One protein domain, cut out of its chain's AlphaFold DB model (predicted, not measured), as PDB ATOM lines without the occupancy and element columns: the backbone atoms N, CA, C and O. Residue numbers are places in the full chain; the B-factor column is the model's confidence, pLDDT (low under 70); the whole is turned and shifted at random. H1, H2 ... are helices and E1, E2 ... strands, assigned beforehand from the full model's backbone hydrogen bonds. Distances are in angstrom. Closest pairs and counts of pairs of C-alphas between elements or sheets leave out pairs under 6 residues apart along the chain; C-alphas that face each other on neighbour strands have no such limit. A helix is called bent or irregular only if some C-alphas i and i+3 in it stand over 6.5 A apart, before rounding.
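Overview. This is residues 46 to 149 of the 154 residues of the protein "DNA-directed RNA polymerase" of Pyramimonas obovata (UniProt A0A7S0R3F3). Two long helices, H1 and H2, make a lopsided cross: H2 folds back over the later part of H1, the small hairpin E1 E2 lies beside residues 63 to 70 of H1, and the short H4 packs along H2. Beyond H2 the chain runs on through H3, which touches no helix, and a long stretch without named elements, residues 125 to 142, comes back to H4; residues 46 to 56 at the start of H1 and residues 123 to 128 stick out. The printed part has 104 residues, with four named helices and two named strands in the order H1 E1 E2 H2 H3 H4; the sheet, order E1 - E2, is antiparallel, and the class is mostly helix. The whole is loose, with a radius of gyration of the C-alphas of 16.9 A, and elongated, spanning 53 by 31 by 22 A.

Arrangement. Start with H1, residues 46 to 75, which is irregular, with C-alphas 51 and 54 7.1 A apart, and has a kink of 44 degrees near residue 54. Next look at the hairpin of E1, residues 81 to 83, and E2, residues 86 to 88: they are antiparallel at 164 degrees, with N 81 and O 88 2.9 A apart and N 83 and O 86 2.8 A apart, both within hydrogen-bond range. The closest C-alphas of H1 and E1 are those of Met 66 and Gly 82, 7.0 A apart. H2, residues 91 to 110, is irregular too, with C-alphas 92 and 95 7.6 A apart, and has a kink of 27 degrees near residue 98. H1 touches H2 with its residues 65 to 73 alone, at a steep tilt of 51 degrees, opposite ways; the closest C-alphas are those of Thr 69 and Leu 101, 5.4 A apart. H3, residues 113 to 124, and H2 meet only through their link, and H3 is apart from H1. H4, residues 143 to 148, touches H2 at a shallow tilt of 10 degrees, opposite ways, with the closest C-alphas, those of Arg 102 and Lys 147, 5.2 A apart. Every O i to N i+4 pair is within hydrogen-bond range in H3, against 24 of 26 in H1, 14 of 16 in H2 and 0 of 2 in H4, where 3 of 3 O i to N i+3 pairs are.

Along the chain. Find C-alpha 46 at (58.168, -39.823, 34.968); from there H1 runs 42.6 A to C-alpha 75. E1 and E2 are 7.0 A and 6.8 A long. At C-alpha 91, (25.421, -12.950, 15.469), H2 begins and runs 29.4 A; H3 follows with 16.3 A. H4 runs 10.0 A and ends at C-alpha 148, (27.273, -10.932, 35.570).

Size, cuts and confidence. The two C-alphas farthest apart, those of Gly 92 and Ala 127, are 53.8 A apart. The printed part has no cut; the link from H3 to H4, 18 residues, is long, and the other links are tight. The mean pLDDT of the printed part is 94.5, and no printed residue is under 70.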
ATOM      1  N   LYS A  46      58.618 -40.423  33.694       93.50
ATOM      2  CA  LYS A  46      58.168 -39.823  34.968       93.50
ATOM      3  C   LYS A  46      58.194 -38.291  34.970       93.50
ATOM      4  O   LYS A  46      57.233 -37.663  35.396       93.50
ATOM      5  N   GLN A  47      59.272 -37.690  34.462       94.94
ATOM      6  CA  GLN A  47      59.414 -36.233  34.426       94.94
ATOM      7  C   GLN A  47      58.342 -35.566  33.554       94.94
ATOM      8  O   GLN A  47      57.767 -34.570  33.978       94.94
ATOM      9  N   LYS A  48      58.037 -36.138  32.379       94.56
ATOM     10  CA  LYS A  48      57.010 -35.609  31.468       94.56
ATOM     11  C   LYS A  48      55.600 -35.804  32.016       94.56
ATOM     12  O   LYS A  48      54.809 -34.879  31.927       94.56
ATOM     13  N   GLN A  49      55.316 -36.966  32.611       94.44
ATOM     14  CA  GLN A  49      54.050 -37.219  33.315       94.44
ATOM     15  C   GLN A  49      53.812 -36.130  34.377       94.44
ATOM     16  O   GLN A  49      52.816 -35.417  34.332       94.44
ATOM     17  N   LYS A  50      54.805 -35.898  35.253       93.75
ATOM     18  CA  LYS A  50      54.730 -34.871  36.302       93.75
ATOM     19  C   LYS A  50      54.527 -33.459  35.742       93.75
ATOM     20  O   LYS A  50      53.649 -32.748  36.211       93.75
ATOM     21  N   SER A  51      55.341 -33.036  34.774       95.81
ATOM     22  CA  SER A  51      55.296 -31.654  34.274       95.81
ATOM     23  C   SER A  51      54.059 -31.355  33.428       95.81
ATOM     24  O   SER A  51      53.616 -30.215  33.389       95.81
ATOM     25  N   ALA A  52      53.515 -32.355  32.733       95.81
ATOM     26  CA  ALA A  52      52.364 -32.176  31.853       95.81
ATOM     27  C   ALA A  52      51.020 -32.413  32.552       95.81
ATOM     28  O   ALA A  52      49.978 -32.163  31.957       95.81
ATOM     29  N   PHE A  53      51.015 -32.928  33.785       96.19
ATOM     30  CA  PHE A  53      49.770 -33.231  34.489       96.19
ATOM     31  C   PHE A  53      48.908 -31.991  34.754       96.19
ATOM     32  O   PHE A  53      47.775 -31.990  34.276       96.19
ATOM     33  N   PRO A  54      49.417 -30.914  35.388       96.38
ATOM     34  CA  PRO A  54      48.605 -29.723  35.631       96.38
ATOM     35  C   PRO A  54      47.965 -29.116  34.368       96.38
ATOM     36  O   PRO A  54      46.746 -28.955  34.371       96.38
ATOM     37  N   PRO A  55      48.700 -28.836  33.267       96.56
ATOM     38  CA  PRO A  55      48.075 -28.254  32.078       96.56
ATOM     39  C   PRO A  55      47.074 -29.207  31.417       96.56
ATOM     40  O   PRO A  55      46.003 -28.772  31.013       96.56
ATOM     41  N   ASN A  56      47.363 -30.512  31.351       96.88
ATOM     42  CA  ASN A  56      46.428 -31.460  30.743       96.88
ATOM     43  C   ASN A  56      45.142 -31.610  31.565       96.88
ATOM     44  O   ASN A  56      44.079 -31.812  30.982       96.88
ATOM     45  N   TYR A  57      45.233 -31.526  32.896       97.25
ATOM     46  CA  TYR A  57      44.056 -31.552  33.754       97.25
ATOM     47  C   TYR A  57      43.159 -30.344  33.472       97.25
ATOM     48  O   TYR A  57      41.992 -30.539  33.147       97.25
ATOM     49  N   ILE A  58      43.713 -29.126  33.480       96.19
ATOM     50  CA  ILE A  58      42.953 -27.903  33.179       96.19
ATOM     51  C   ILE A  58      42.336 -27.959  31.779       96.19
ATOM     52  O   ILE A  58      41.124 -27.828  31.660       96.19
ATOM     53  N   HIS A  59      43.104 -28.330  30.749       95.06
ATOM     54  CA  HIS A  59      42.554 -28.478  29.395       95.06
ATOM     55  C   HIS A  59      41.399 -29.489  29.316       95.06
ATOM     56  O   HIS A  59      40.504 -29.352  28.480       95.06
ATOM     57  N   SER A  60      41.404 -30.526  30.161       95.88
ATOM     58  CA  SER A  60      40.299 -31.488  30.223       95.88
ATOM     59  C   SER A  60      39.038 -30.908  30.878       95.88
ATOM     60  O   SER A  60      37.928 -31.277  30.488       95.88
ATOM     61  N   ILE A  61      39.196 -29.973  31.823       96.56
ATOM     62  CA  ILE A  61      38.092 -29.215  32.424       96.56
ATOM     63  C   ILE A  61      37.546 -28.202  31.414       96.56
ATOM     64  O   ILE A  61      36.344 -28.213  31.164       96.56
ATOM     65  N   ASP A  62      38.408 -27.443  30.735       94.75
ATOM     66  CA  ASP A  62      38.005 -26.488  29.689       94.75
ATOM     67  C   ASP A  62      37.249 -27.194  28.551       94.75
ATOM     68  O   ASP A  62      36.205 -26.743  28.086       94.75
ATOM     69  N   SER A  63      37.723 -28.380  28.152       94.44
ATOM     70  CA  SER A  63      37.031 -29.217  27.164       94.44
ATOM     71  C   SER A  63      35.654 -29.670  27.656       94.44
ATOM     72  O   SER A  63      34.713 -29.743  26.868       94.44
ATOM     73  N   SER A  64      35.523 -29.968  28.953       95.50
ATOM     74  CA  SER A  64      34.238 -30.335  29.557       95.50
ATOM     75  C   SER A  64      33.282 -29.143  29.572       95.50
ATOM     76  O   SER A  64      32.118 -29.298  29.212       95.50
ATOM     77  N   HIS A  65      33.781 -27.944  29.886       95.75
ATOM     78  CA  HIS A  65      33.011 -26.700  29.820       95.75
ATOM     79  C   HIS A  65      32.517 -26.402  28.401       95.75
ATOM     80  O   HIS A  65      31.328 -26.136  28.207       95.75
ATOM     81  N   MET A  66      33.386 -26.530  27.395       95.88
ATOM     82  CA  MET A  66      33.011 -26.388  25.987       95.88
ATOM     83  C   MET A  66      31.902 -27.379  25.604       95.88
ATOM     84  O   MET A  66      30.923 -26.998  24.963       95.88
ATOM     85  N   MET A  67      32.033 -28.651  25.996       95.69
ATOM     86  CA  MET A  67      31.032 -29.680  25.697       95.69
ATOM     87  C   MET A  67      29.687 -29.404  26.381       95.69
ATOM     88  O   MET A  67      28.651 -29.520  25.729       95.69
ATOM     89  N   LEU A  68      29.690 -28.998  27.655       95.69
ATOM     90  CA  LEU A  68      28.479 -28.598  28.382       95.69
ATOM     91  C   LEU A  68      27.803 -27.394  27.721       95.69
ATOM     92  O   LEU A  68      26.600 -27.421  27.469       95.69
ATOM     93  N   THR A  69      28.584 -26.377  27.352       96.19
ATOM     94  CA  THR A  69      28.083 -25.194  26.638       96.19
ATOM     95  C   THR A  69      27.447 -25.587  25.304       96.19
ATOM     96  O   THR A  69      26.354 -25.121  24.978       96.19
ATOM     97  N   ALA A  70      28.088 -26.480  24.543       96.38
ATOM     98  CA  ALA A  70      27.568 -26.972  23.270       96.38
ATOM     99  C   ALA A  70      26.240 -27.730  23.434       96.38
ATOM    100  O   ALA A  70      25.323 -27.547  22.630       96.38
ATOM    101  N   LEU A  71      26.122 -28.563  24.475       96.62
ATOM    102  CA  LEU A  71      24.885 -29.274  24.805       96.62
ATOM    103  C   LEU A  71      23.765 -28.292  25.162       96.62
ATOM    104  O   LEU A  71      22.690 -28.363  24.569       96.62
ATOM    105  N   ALA A  72      24.040 -27.323  26.033       96.94
ATOM    106  CA  ALA A  72      23.052 -26.335  26.450       96.94
ATOM    107  C   ALA A  72      22.608 -25.422  25.285       96.94
ATOM    108  O   ALA A  72      21.426 -25.104  25.143       96.94
ATOM    109  N   CYS A  73      23.530 -25.063  24.378       97.25
ATOM    110  CA  CYS A  73      23.197 -24.364  23.131       97.25
ATOM    111  C   CYS A  73      22.265 -25.203  22.251       97.25
ATOM    112  O   CYS A  73      21.254 -24.699  21.764       97.25
ATOM    113  N   LYS A  74      22.571 -26.494  22.078       97.19
ATOM    114  CA  LYS A  74      21.752 -27.410  21.280       97.19
ATOM    115  C   LYS A  74      20.336 -27.550  21.842       97.19
ATOM    116  O   LYS A  74      19.387 -27.565  21.063       97.19
ATOM    117  N   GLU A  75      20.185 -27.628  23.161       97.06
ATOM    118  CA  GLU A  75      18.876 -27.709  23.827       97.06
ATOM    119  C   GLU A  75      18.011 -26.467  23.592       97.06
ATOM    120  O   GLU A  75      16.796 -26.586  23.451       97.06
ATOM    121  N   ARG A  76      18.632 -25.287  23.466       96.19
ATOM    122  CA  ARG A  76      17.952 -24.030  23.111       96.19
ATOM    123  C   ARG A  76      17.869 -23.775  21.597       96.19
ATOM    124  O   ARG A  76      17.351 -22.750  21.171       96.19
ATOM    125  N   GLY A  77      18.329 -24.712  20.764       96.69
ATOM    126  CA  GLY A  77      18.275 -24.600  19.302       96.69
ATOM    127  C   GLY A  77      19.318 -23.657  18.691       96.69
ATOM    128  O   GLY A  77      19.167 -23.234  17.545       96.69
ATOM    129  N   LEU A  78      20.380 -23.329  19.428       97.19
ATOM    130  CA  LEU A  78      21.474 -22.485  18.955       97.19
ATOM    131  C   LEU A  78      22.492 -23.317  18.174       97.19
ATOM    132  O   LEU A  78      22.870 -24.422  18.568       97.19
ATOM    133  N   SER A  79      22.998 -22.747  17.080       96.50
ATOM    134  CA  SER A  79      24.202 -23.272  16.427       96.50
ATOM    135  C   SER A  79      25.423 -22.967  17.289       96.50
ATOM    136  O   SER A  79      25.543 -21.857  17.800       96.50
ATOM    137  N   PHE A  80      26.334 -23.926  17.426       96.69
ATOM    138  CA  PHE A  80      27.549 -23.784  18.222       96.69
ATOM    139  C   PHE A  80      28.757 -24.309  17.444       96.69
ATOM    140  O   PHE A  80      28.698 -25.389  16.853       96.69
ATOM    141  N   ALA A  81      29.858 -23.567  17.478       94.38
ATOM    142  CA  ALA A  81      31.175 -24.028  17.064       94.38
ATOM    143  C   ALA A  81      32.198 -23.640  18.134       94.38
ATOM    144  O   ALA A  81      32.123 -22.550  18.691       94.38
ATOM    145  N   GLY A  82      33.146 -24.527  18.424       89.50
ATOM    146  CA  GLY A  82      34.177 -24.298  19.432       89.50
ATOM    147  C   GLY A  82      35.561 -24.633  18.894       89.50
ATOM    148  O   GLY A  82      35.746 -25.676  18.265       89.50
ATOM    149  N   VAL A  83      36.532 -23.761  19.156       89.38
ATOM    150  CA  VAL A  83      37.962 -24.016  18.958       89.38
ATOM    151  C   VAL A  83      38.642 -23.818  20.305       89.38
ATOM    152  O   VAL A  83      38.978 -22.698  20.666       89.38
ATOM    153  N   HIS A  84      38.823 -24.915  21.044       85.19
ATOM    154  CA  HIS A  84      39.352 -24.909  22.411       85.19
ATOM    155  C   HIS A  84      38.559 -23.986  23.349       85.19
ATOM    156  O   HIS A  84      37.494 -24.384  23.802       85.19
ATOM    157  N   ASP A  85      39.060 -22.785  23.622       86.81
ATOM    158  CA  ASP A  85      38.497 -21.751  24.495       86.81
ATOM    159  C   ASP A  85      37.767 -20.633  23.723       86.81
ATOM    160  O   ASP A  85      37.320 -19.652  24.311       86.81
ATOM    161  N   SER A  86      37.607 -20.767  22.404       89.25
ATOM    162  CA  SER A  86      36.865 -19.815  21.571       89.25
ATOM    163  C   SER A  86      35.535 -20.406  21.108       89.25
ATOM    164  O   SER A  86      35.520 -21.447  20.448       89.25
ATOM    165  N   PHE A  87      34.417 -19.744  21.431       94.00
ATOM    166  CA  PHE A  87      33.057 -20.242  21.174       94.00
ATOM    167  C   PHE A  87      32.268 -19.314  20.257       94.00
ATOM    168  O   PHE A  87      32.195 -18.107  20.485       94.00
ATOM    169  N   TRP A  88      31.678 -19.872  19.202       94.25
ATOM    170  CA  TRP A  88      31.034 -19.137  18.121       94.25
ATOM    171  C   TRP A  88      29.586 -19.599  17.929       94.25
ATOM    172  O   TRP A  88      29.257 -20.782  18.036       94.25
ATOM    173  N   THR A  89      28.726 -18.653  17.562       96.62
ATOM    174  CA  THR A  89      27.336 -18.875  17.144       96.62
ATOM    175  C   THR A  89      26.954 -17.823  16.092       96.62
ATOM    176  O   THR A  89      27.791 -17.023  15.669       96.62
ATOM    177  N   HIS A  90      25.702 -17.803  15.634       96.75
ATOM    178  CA  HIS A  90      25.217 -16.732  14.765       96.75
ATOM    179  C   HIS A  90      25.135 -15.395  15.521       96.75
ATOM    180  O   HIS A  90      24.817 -15.355  16.703       96.75
ATOM    181  N   ALA A  91      25.361 -14.273  14.832       96.00
ATOM    182  CA  ALA A  91      25.421 -12.950  15.469       96.00
ATOM    183  C   ALA A  91      24.180 -12.607  16.322       96.00
ATOM    184  O   ALA A  91      24.310 -11.995  17.379       96.00
ATOM    185  N   GLY A  92      22.987 -13.040  15.897       96.62
ATOM    186  CA  GLY A  92      21.737 -12.809  16.631       96.62
ATOM    187  C   GLY A  92      21.598 -13.600  17.938       96.62
ATOM    188  O   GLY A  92      20.810 -13.207  18.790       96.62
ATOM    189  N   THR A  93      22.363 -14.681  18.117       96.31
ATOM    190  CA  THR A  93      22.282 -15.590  19.276       96.31
ATOM    191  C   THR A  93      23.459 -15.445  20.242       96.31
ATOM    192  O   THR A  93      23.507 -16.138  21.255       96.31
ATOM    193  N   ILE A  94      24.389 -14.516  19.984       94.50
ATOM    194  CA  ILE A  94      25.532 -14.228  20.867       94.50
ATOM    195  C   ILE A  94      25.098 -13.903  22.309       94.50
ATOM    196  O   ILE A  94      25.685 -14.479  23.226       94.50
ATOM    197  N   PRO A  95      24.084 -13.043  22.563       94.38
ATOM    198  CA  PRO A  95      23.677 -12.737  23.934       94.38
ATOM    199  C   PRO A  95      23.216 -13.976  24.706       94.38
ATOM    200  O   PRO A  95      23.586 -14.155  25.861       94.38
ATOM    201  N   GLU A  96      22.455 -14.855  24.052       95.81
ATOM    202  CA  GLU A  96      21.936 -16.080  24.659       95.81
ATOM    203  C   GLU A  96      23.035 -17.127  24.875       95.81
ATOM    204  O   GLU A  96      23.125 -17.702  25.962       95.81
ATOM    205  N   MET A  97      23.932 -17.318  23.899       96.12
ATOM    206  CA  MET A  97      25.102 -18.190  24.057       96.12
ATOM    207  C   MET A  97      25.981 -17.732  25.226       96.12
ATOM    208  O   MET A  97      26.436 -18.552  26.015       96.12
ATOM    209  N   ASN A  98      26.185 -16.425  25.382       95.00
ATOM    210  CA  ASN A  98      26.991 -15.873  26.467       95.00
ATOM    211  C   ASN A  98      26.371 -16.103  27.858       95.00
ATOM    212  O   ASN A  98      27.103 -16.201  28.844       95.00
ATOM    213  N   LEU A  99      25.041 -16.182  27.965       95.00
ATOM    214  CA  LEU A  99      24.378 -16.583  29.208       95.00
ATOM    215  C   LEU A  99      24.639 -18.064  29.499       95.00
ATOM    216  O   LEU A  99      25.144 -18.389  30.570       95.00
ATOM    217  N   LEU A 100      24.395 -18.935  28.515       96.19
ATOM    218  CA  LEU A 100      24.625 -20.383  28.610       96.19
ATOM    219  C   LEU A 100      26.059 -20.740  29.002       96.19
ATOM    220  O   LEU A 100      26.299 -21.595  29.851       96.19
ATOM    221  N   LEU A 101      27.017 -20.059  28.387       95.81
ATOM    222  CA  LEU A 101      28.438 -20.211  28.649       95.81
ATOM    223  C   LEU A 101      28.751 -19.954  30.128       95.81
ATOM    224  O   LEU A 101      29.396 -20.776  30.780       95.81
ATOM    225  N   ARG A 102      28.275 -18.833  30.682       96.62
ATOM    226  CA  ARG A 102      28.504 -18.487  32.093       96.62
ATOM    227  C   ARG A 102      27.741 -19.413  33.037       96.62
ATOM    228  O   ARG A 102      28.279 -19.776  34.078       96.62
ATOM    229  N   GLU A 103      26.514 -19.800  32.687       96.25
ATOM    230  CA  GLU A 103      25.706 -20.752  33.462       96.25
ATOM    231  C   GLU A 103      26.434 -22.090  33.617       96.25
ATOM    232  O   GLU A 103      26.669 -22.527  34.743       96.25
ATOM    233  N   THR A 104      26.868 -22.678  32.503       96.19
ATOM    234  CA  THR A 104      27.592 -23.959  32.486       96.19
ATOM    235  C   THR A 104      28.971 -23.867  33.137       96.19
ATOM    236  O   THR A 104      29.413 -24.829  33.758       96.19
ATOM    237  N   PHE A 105      29.650 -22.714  33.057       96.38
ATOM    238  CA  PHE A 105      30.901 -22.496  33.787       96.38
ATOM    239  C   PHE A 105      30.674 -22.541  35.297       96.38
ATOM    240  O   PHE A 105      31.395 -23.234  36.015       96.38
ATOM    241  N   VAL A 106      29.671 -21.800  35.783       96.62
ATOM    242  CA  VAL A 106      29.332 -21.782  37.208       96.62
ATOM    243  C   VAL A 106      28.906 -23.166  37.665       96.62
ATOM    244  O   VAL A 106      29.365 -23.598  38.713       96.62
ATOM    245  N   GLU A 107      28.092 -23.877  36.889       95.56
ATOM    246  CA  GLU A 107      27.693 -25.253  37.196       95.56
ATOM    247  C   GLU A 107      28.912 -26.175  37.348       95.56
ATOM    248  O   GLU A 107      29.104 -26.757  38.415       95.56
ATOM    249  N   LEU A 108      29.793 -26.215  36.341       96.25
ATOM    250  CA  LEU A 108      30.988 -27.060  36.332       96.25
ATOM    251  C   LEU A 108      31.937 -26.764  37.499       96.25
ATOM    252  O   LEU A 108      32.447 -27.678  38.143       96.25
ATOM    253  N   HIS A 109      32.199 -25.485  37.770       95.69
ATOM    254  CA  HIS A 109      33.128 -25.071  38.823       95.69
ATOM    255  C   HIS A 109      32.494 -25.010  40.218       95.69
ATOM    256  O   HIS A 109      33.223 -24.835  41.193       95.69
ATOM    257  N   SER A 110      31.171 -25.176  40.334       94.69
ATOM    258  CA  SER A 110      30.511 -25.380  41.633       94.69
ATOM    259  C   SER A 110      30.730 -26.795  42.172       94.69
ATOM    260  O   SER A 110      30.518 -27.040  43.360       94.69
ATOM    261  N   GLU A 111      31.165 -27.729  41.324       93.38
ATOM    262  CA  GLU A 111      31.601 -29.047  41.763       93.38
ATOM    263  C   GLU A 111      32.957 -28.987  42.482       93.38
ATOM    264  O   GLU A 111      33.842 -28.186  42.172       93.38
ATOM    265  N   LEU A 112      33.166 -29.915  43.417       94.12
ATOM    266  CA  LEU A 112      34.443 -30.093  44.109       94.12
ATOM    267  C   LEU A 112      35.449 -30.852  43.221       94.12
ATOM    268  O   LEU A 112      35.803 -32.002  43.483       94.12
ATOM    269  N   LEU A 113      35.898 -30.213  42.135       96.12
ATOM    270  CA  LEU A 113      36.715 -30.838  41.083       96.12
ATOM    271  C   LEU A 113      38.017 -31.463  41.613       96.12
ATOM    272  O   LEU A 113      38.400 -32.555  41.195       96.12
ATOM    273  N   LEU A 114      38.717 -30.781  42.527       96.25
ATOM    274  CA  LEU A 114      39.969 -31.295  43.093       96.25
ATOM    275  C   LEU A 114      39.736 -32.435  44.088       96.25
ATOM    276  O   LEU A 114      40.554 -33.350  44.140       96.25
ATOM    277  N   ASP A 115      38.625 -32.429  44.823       95.50
ATOM    278  CA  ASP A 115      38.229 -33.546  45.683       95.50
ATOM    279  C   ASP A 115      37.861 -34.778  44.851       95.50
ATOM    280  O   ASP A 115      38.308 -35.889  45.146       95.50
ATOM    281  N   ALA A 116      37.121 -34.584  43.755       94.75
ATOM    282  CA  ALA A 116      36.818 -35.646  42.803       94.75
ATOM    283  C   ALA A 116      38.105 -36.227  42.198       94.75
ATOM    284  O   ALA A 116      38.287 -37.449  42.188       94.75
ATOM    285  N   LEU A 117      39.035 -35.369  41.761       95.94
ATOM    286  CA  LEU A 117      40.349 -35.780  41.270       95.94
ATOM    287  C   LEU A 117      41.138 -36.553  42.335       95.94
ATOM    288  O   LEU A 117      41.689 -37.610  42.031       95.94
ATOM    289  N   HIS A 118      41.179 -36.057  43.572       95.06
ATOM    290  CA  HIS A 118      41.869 -36.708  44.683       95.06
ATOM    291  C   HIS A 118      41.318 -38.120  44.918       95.06
ATOM    292  O   HIS A 118      42.075 -39.091  44.909       95.06
ATOM    293  N   ALA A 119      39.992 -38.259  45.018       93.31
ATOM    294  CA  ALA A 119      39.332 -39.552  45.174       93.31
ATOM    295  C   ALA A 119      39.598 -40.498  43.988       93.31
ATOM    296  O   ALA A 119      39.818 -41.695  44.184       93.31
ATOM    297  N   ASN A 120      39.616 -39.971  42.758       93.25
ATOM    298  CA  ASN A 120      39.916 -40.746  41.549       93.25
ATOM    299  C   ASN A 120      41.353 -41.286  41.578       93.25
ATOM    300  O   ASN A 120      41.573 -42.464  41.302       93.25
ATOM    301  N   LEU A 121      42.325 -40.449  41.951       93.88
ATOM    302  CA  LEU A 121      43.727 -40.851  42.044       93.88
ATOM    303  C   LEU A 121      43.949 -41.903  43.138       93.88
ATOM    304  O   LEU A 121      44.658 -42.877  42.900       93.88
ATOM    305  N   GLU A 122      43.320 -41.765  44.306       93.25
ATOM    306  CA  GLU A 122      43.427 -42.777  45.366       93.25
ATOM    307  C   GLU A 122      42.794 -44.120  44.980       93.25
ATOM    308  O   GLU A 122      43.306 -45.178  45.355       93.25
ATOM    309  N   ALA A 123      41.690 -44.093  44.227       92.12
ATOM    310  CA  ALA A 123      41.030 -45.300  43.738       92.12
ATOM    311  C   ALA A 123      41.857 -46.009  42.651       92.12
ATOM    312  O   ALA A 123      42.044 -47.227  42.709       92.12
ATOM    313  N   ASP A 124      42.384 -45.256  41.682       91.75
ATOM    314  CA  ASP A 124      43.122 -45.798  40.535       91.75
ATOM    315  C   ASP A 124      44.578 -46.167  40.859       91.75
ATOM    316  O   ASP A 124      45.196 -46.947  40.116       91.75
ATOM    317  N   PHE A 125      45.127 -45.619  41.949       92.62
ATOM    318  CA  PHE A 125      46.484 -45.868  42.430       92.62
ATOM    319  C   PHE A 125      46.498 -46.201  43.937       92.62
ATOM    320  O   PHE A 125      46.982 -45.412  44.749       92.62
ATOM    321  N   PRO A 126      46.067 -47.414  44.341       89.56
ATOM    322  CA  PRO A 126      45.994 -47.797  45.755       89.56
ATOM    323  C   PRO A 126      47.331 -47.715  46.507       89.56
ATOM    324  O   PRO A 126      47.346 -47.574  47.725       89.56
ATOM    325  N   ALA A 127      48.453 -47.797  45.784       89.31
ATOM    326  CA  ALA A 127      49.797 -47.722  46.349       89.31
ATOM    327  C   ALA A 127      50.161 -46.343  46.927       89.31
ATOM    328  O   ALA A 127      51.084 -46.280  47.725       89.31
ATOM    329  N   ILE A 128      49.468 -45.269  46.525       85.88
ATOM    330  CA  ILE A 128      49.699 -43.897  47.023       85.88
ATOM    331  C   ILE A 128      48.552 -43.398  47.909       85.88
ATOM    332  O   ILE A 128      48.481 -42.213  48.239       85.88
ATOM    333  N   LYS A 129      47.608 -44.279  48.257       88.69
ATOM    334  CA  LYS A 129      46.442 -43.918  49.060       88.69
ATOM    335  C   LYS A 129      46.890 -43.413  50.433       88.69
ATOM    336  O   LYS A 129      47.631 -44.106  51.127       88.69
ATOM    337  N   GLY A 130      46.433 -42.224  50.824       88.75
ATOM    338  CA  GLY A 130      46.869 -41.551  52.052       88.75
ATOM    339  C   GLY A 130      48.253 -40.886  51.992       88.75
ATOM    340  O   GLY A 130      48.649 -40.260  52.973       88.75
ATOM    341  N   GLU A 131      48.986 -40.981  50.875       91.50
ATOM    342  CA  GLU A 131      50.235 -40.228  50.662       91.50
ATOM    343  C   GLU A 131      49.995 -38.875  49.976       91.50
ATOM    344  O   GLU A 131      50.832 -37.972  50.057       91.50
ATOM    345  N   LEU A 132      48.865 -38.733  49.275       90.88
ATOM    346  CA  LEU A 132      48.498 -37.484  48.621       90.88
ATOM    347  C   LEU A 132      48.097 -36.433  49.668       90.88
ATOM    348  O   LEU A 132      47.351 -36.743  50.600       90.88
ATOM    349  N   PRO A 133      48.579 -35.183  49.537       93.56
ATOM    350  CA  PRO A 133      48.089 -34.105  50.375       93.56
ATOM    351  C   PRO A 133      46.605 -33.854  50.069       93.56
ATOM    352  O   PRO A 133      46.194 -33.987  48.910       93.56
ATOM    353  N   PRO A 134      45.814 -33.437  51.073       94.00
ATOM    354  CA  PRO A 134      44.426 -33.080  50.838       94.00
ATOM    355  C   PRO A 134      44.333 -31.909  49.843       94.00
ATOM    356  O   PRO A 134      45.263 -31.092  49.766       94.00
ATOM    357  N   PRO A 135      43.215 -31.793  49.103       95.31
ATOM    358  CA  PRO A 135      42.953 -30.634  48.262       95.31
ATOM    359  C   PRO A 135      43.093 -29.312  49.041       95.31
ATOM    360  O   PRO A 135      42.779 -29.258  50.235       95.31
ATOM    361  N   PRO A 136      43.578 -28.236  48.393       95.81
ATOM    362  CA  PRO A 136      43.672 -26.929  49.031       95.81
ATOM    363  C   PRO A 136      42.275 -26.408  49.414       95.81
ATOM    364  O   PRO A 136      41.302 -26.704  48.717       95.81
ATOM    365  N   PRO A 137      42.157 -25.604  50.487       94.56
ATOM    366  CA  PRO A 137      40.877 -25.030  50.880       94.56
ATOM    367  C   PRO A 137      40.355 -24.067  49.809       94.56
ATOM    368  O   PRO A 137      41.128 -23.380  49.135       94.56
ATOM    369  N   LEU A 138      39.030 -23.986  49.693       93.50
ATOM    370  CA  LEU A 138      38.372 -23.027  48.811       93.50
ATOM    371  C   LEU A 138      38.613 -21.586  49.285       93.50
ATOM    372  O   LEU A 138      38.682 -21.302  50.483       93.50
ATOM    373  N   GLY A 139      38.729 -20.672  48.322       93.56
ATOM    374  CA  GLY A 139      38.735 -19.234  48.584       93.56
ATOM    375  C   GLY A 139      37.328 -18.679  48.842       93.56
ATOM    376  O   GLY A 139      36.342 -19.407  48.825       93.56
ATOM    377  N   GLY A 140      37.231 -17.363  49.040       94.94
ATOM    378  CA  GLY A 140      35.957 -16.662  49.275       94.94
ATOM    379  C   GLY A 140      35.266 -16.114  48.019       94.94
ATOM    380  O   GLY A 140      34.438 -15.217  48.142       94.94
ATOM    381  N   LEU A 141      35.648 -16.565  46.820       94.19
ATOM    382  CA  LEU A 141      35.044 -16.106  45.565       94.19
ATOM    383  C   LEU A 141      33.607 -16.633  45.446       94.19
ATOM    384  O   LEU A 141      33.399 -17.844  45.461       94.19
ATOM    385  N   ASP A 142      32.637 -15.740  45.251       95.12
ATOM    386  CA  ASP A 142      31.289 -16.130  44.831       95.12
ATOM    387  C   ASP A 142      31.269 -16.369  43.317       95.12
ATOM    388  O   ASP A 142      31.371 -15.434  42.517       95.12
ATOM    389  N   LEU A 143      31.138 -17.637  42.920       94.38
ATOM    390  CA  LEU A 143      31.093 -18.040  41.514       94.38
ATOM    391  C   LEU A 143      29.904 -17.432  40.763       94.38
ATOM    392  O   LEU A 143      29.993 -17.251  39.551       94.38
ATOM    393  N   ASN A 144      28.811 -17.061  41.440       94.81
ATOM    394  CA  ASN A 144      27.659 -16.471  40.757       94.81
ATOM    395  C   ASN A 144      27.982 -15.122  40.106       94.81
ATOM    396  O   ASN A 144      27.361 -14.786  39.100       94.81
ATOM    397  N   LEU A 145      29.010 -14.412  40.586       95.00
ATOM    398  CA  LEU A 145      29.496 -13.170  39.975       95.00
ATOM    399  C   LEU A 145      29.979 -13.367  38.529       95.00
ATOM    400  O   LEU A 145      29.976 -12.423  37.739       95.00
ATOM    401  N   VAL A 146      30.350 -14.592  38.139       94.94
ATOM    402  CA  VAL A 146      30.730 -14.907  36.754       94.94
ATOM    403  C   VAL A 146      29.566 -14.674  35.792       94.94
ATOM    404  O   VAL A 146      29.798 -14.190  34.686       94.94
ATOM    405  N   LYS A 147      28.319 -14.942  36.210       93.06
ATOM    406  CA  LYS A 147      27.111 -14.753  35.383       93.06
ATOM    407  C   LYS A 147      26.908 -13.298  34.970       93.06
ATOM    408  O   LYS A 147      26.381 -13.038  33.891       93.06
ATOM    409  N   GLU A 148      27.380 -12.372  35.794       92.44
ATOM    410  CA  GLU A 148      27.273 -10.932  35.570       92.44
ATOM    411  C   GLU A 148      28.516 -10.341  34.892       92.44
ATOM    412  O   GLU A 148      28.516  -9.166  34.539       92.44
ATOM    413  N   SER A 149      29.576 -11.131  34.679       93.94
ATOM    414  CA  SER A 149      30.850 -10.634  34.157       93.94
ATOM    415  C   SER A 149      30.806 -10.440  32.632       93.94
ATOM    416  O   SER A 149      30.818 -11.422  31.872       93.94
TER     417      SER A 149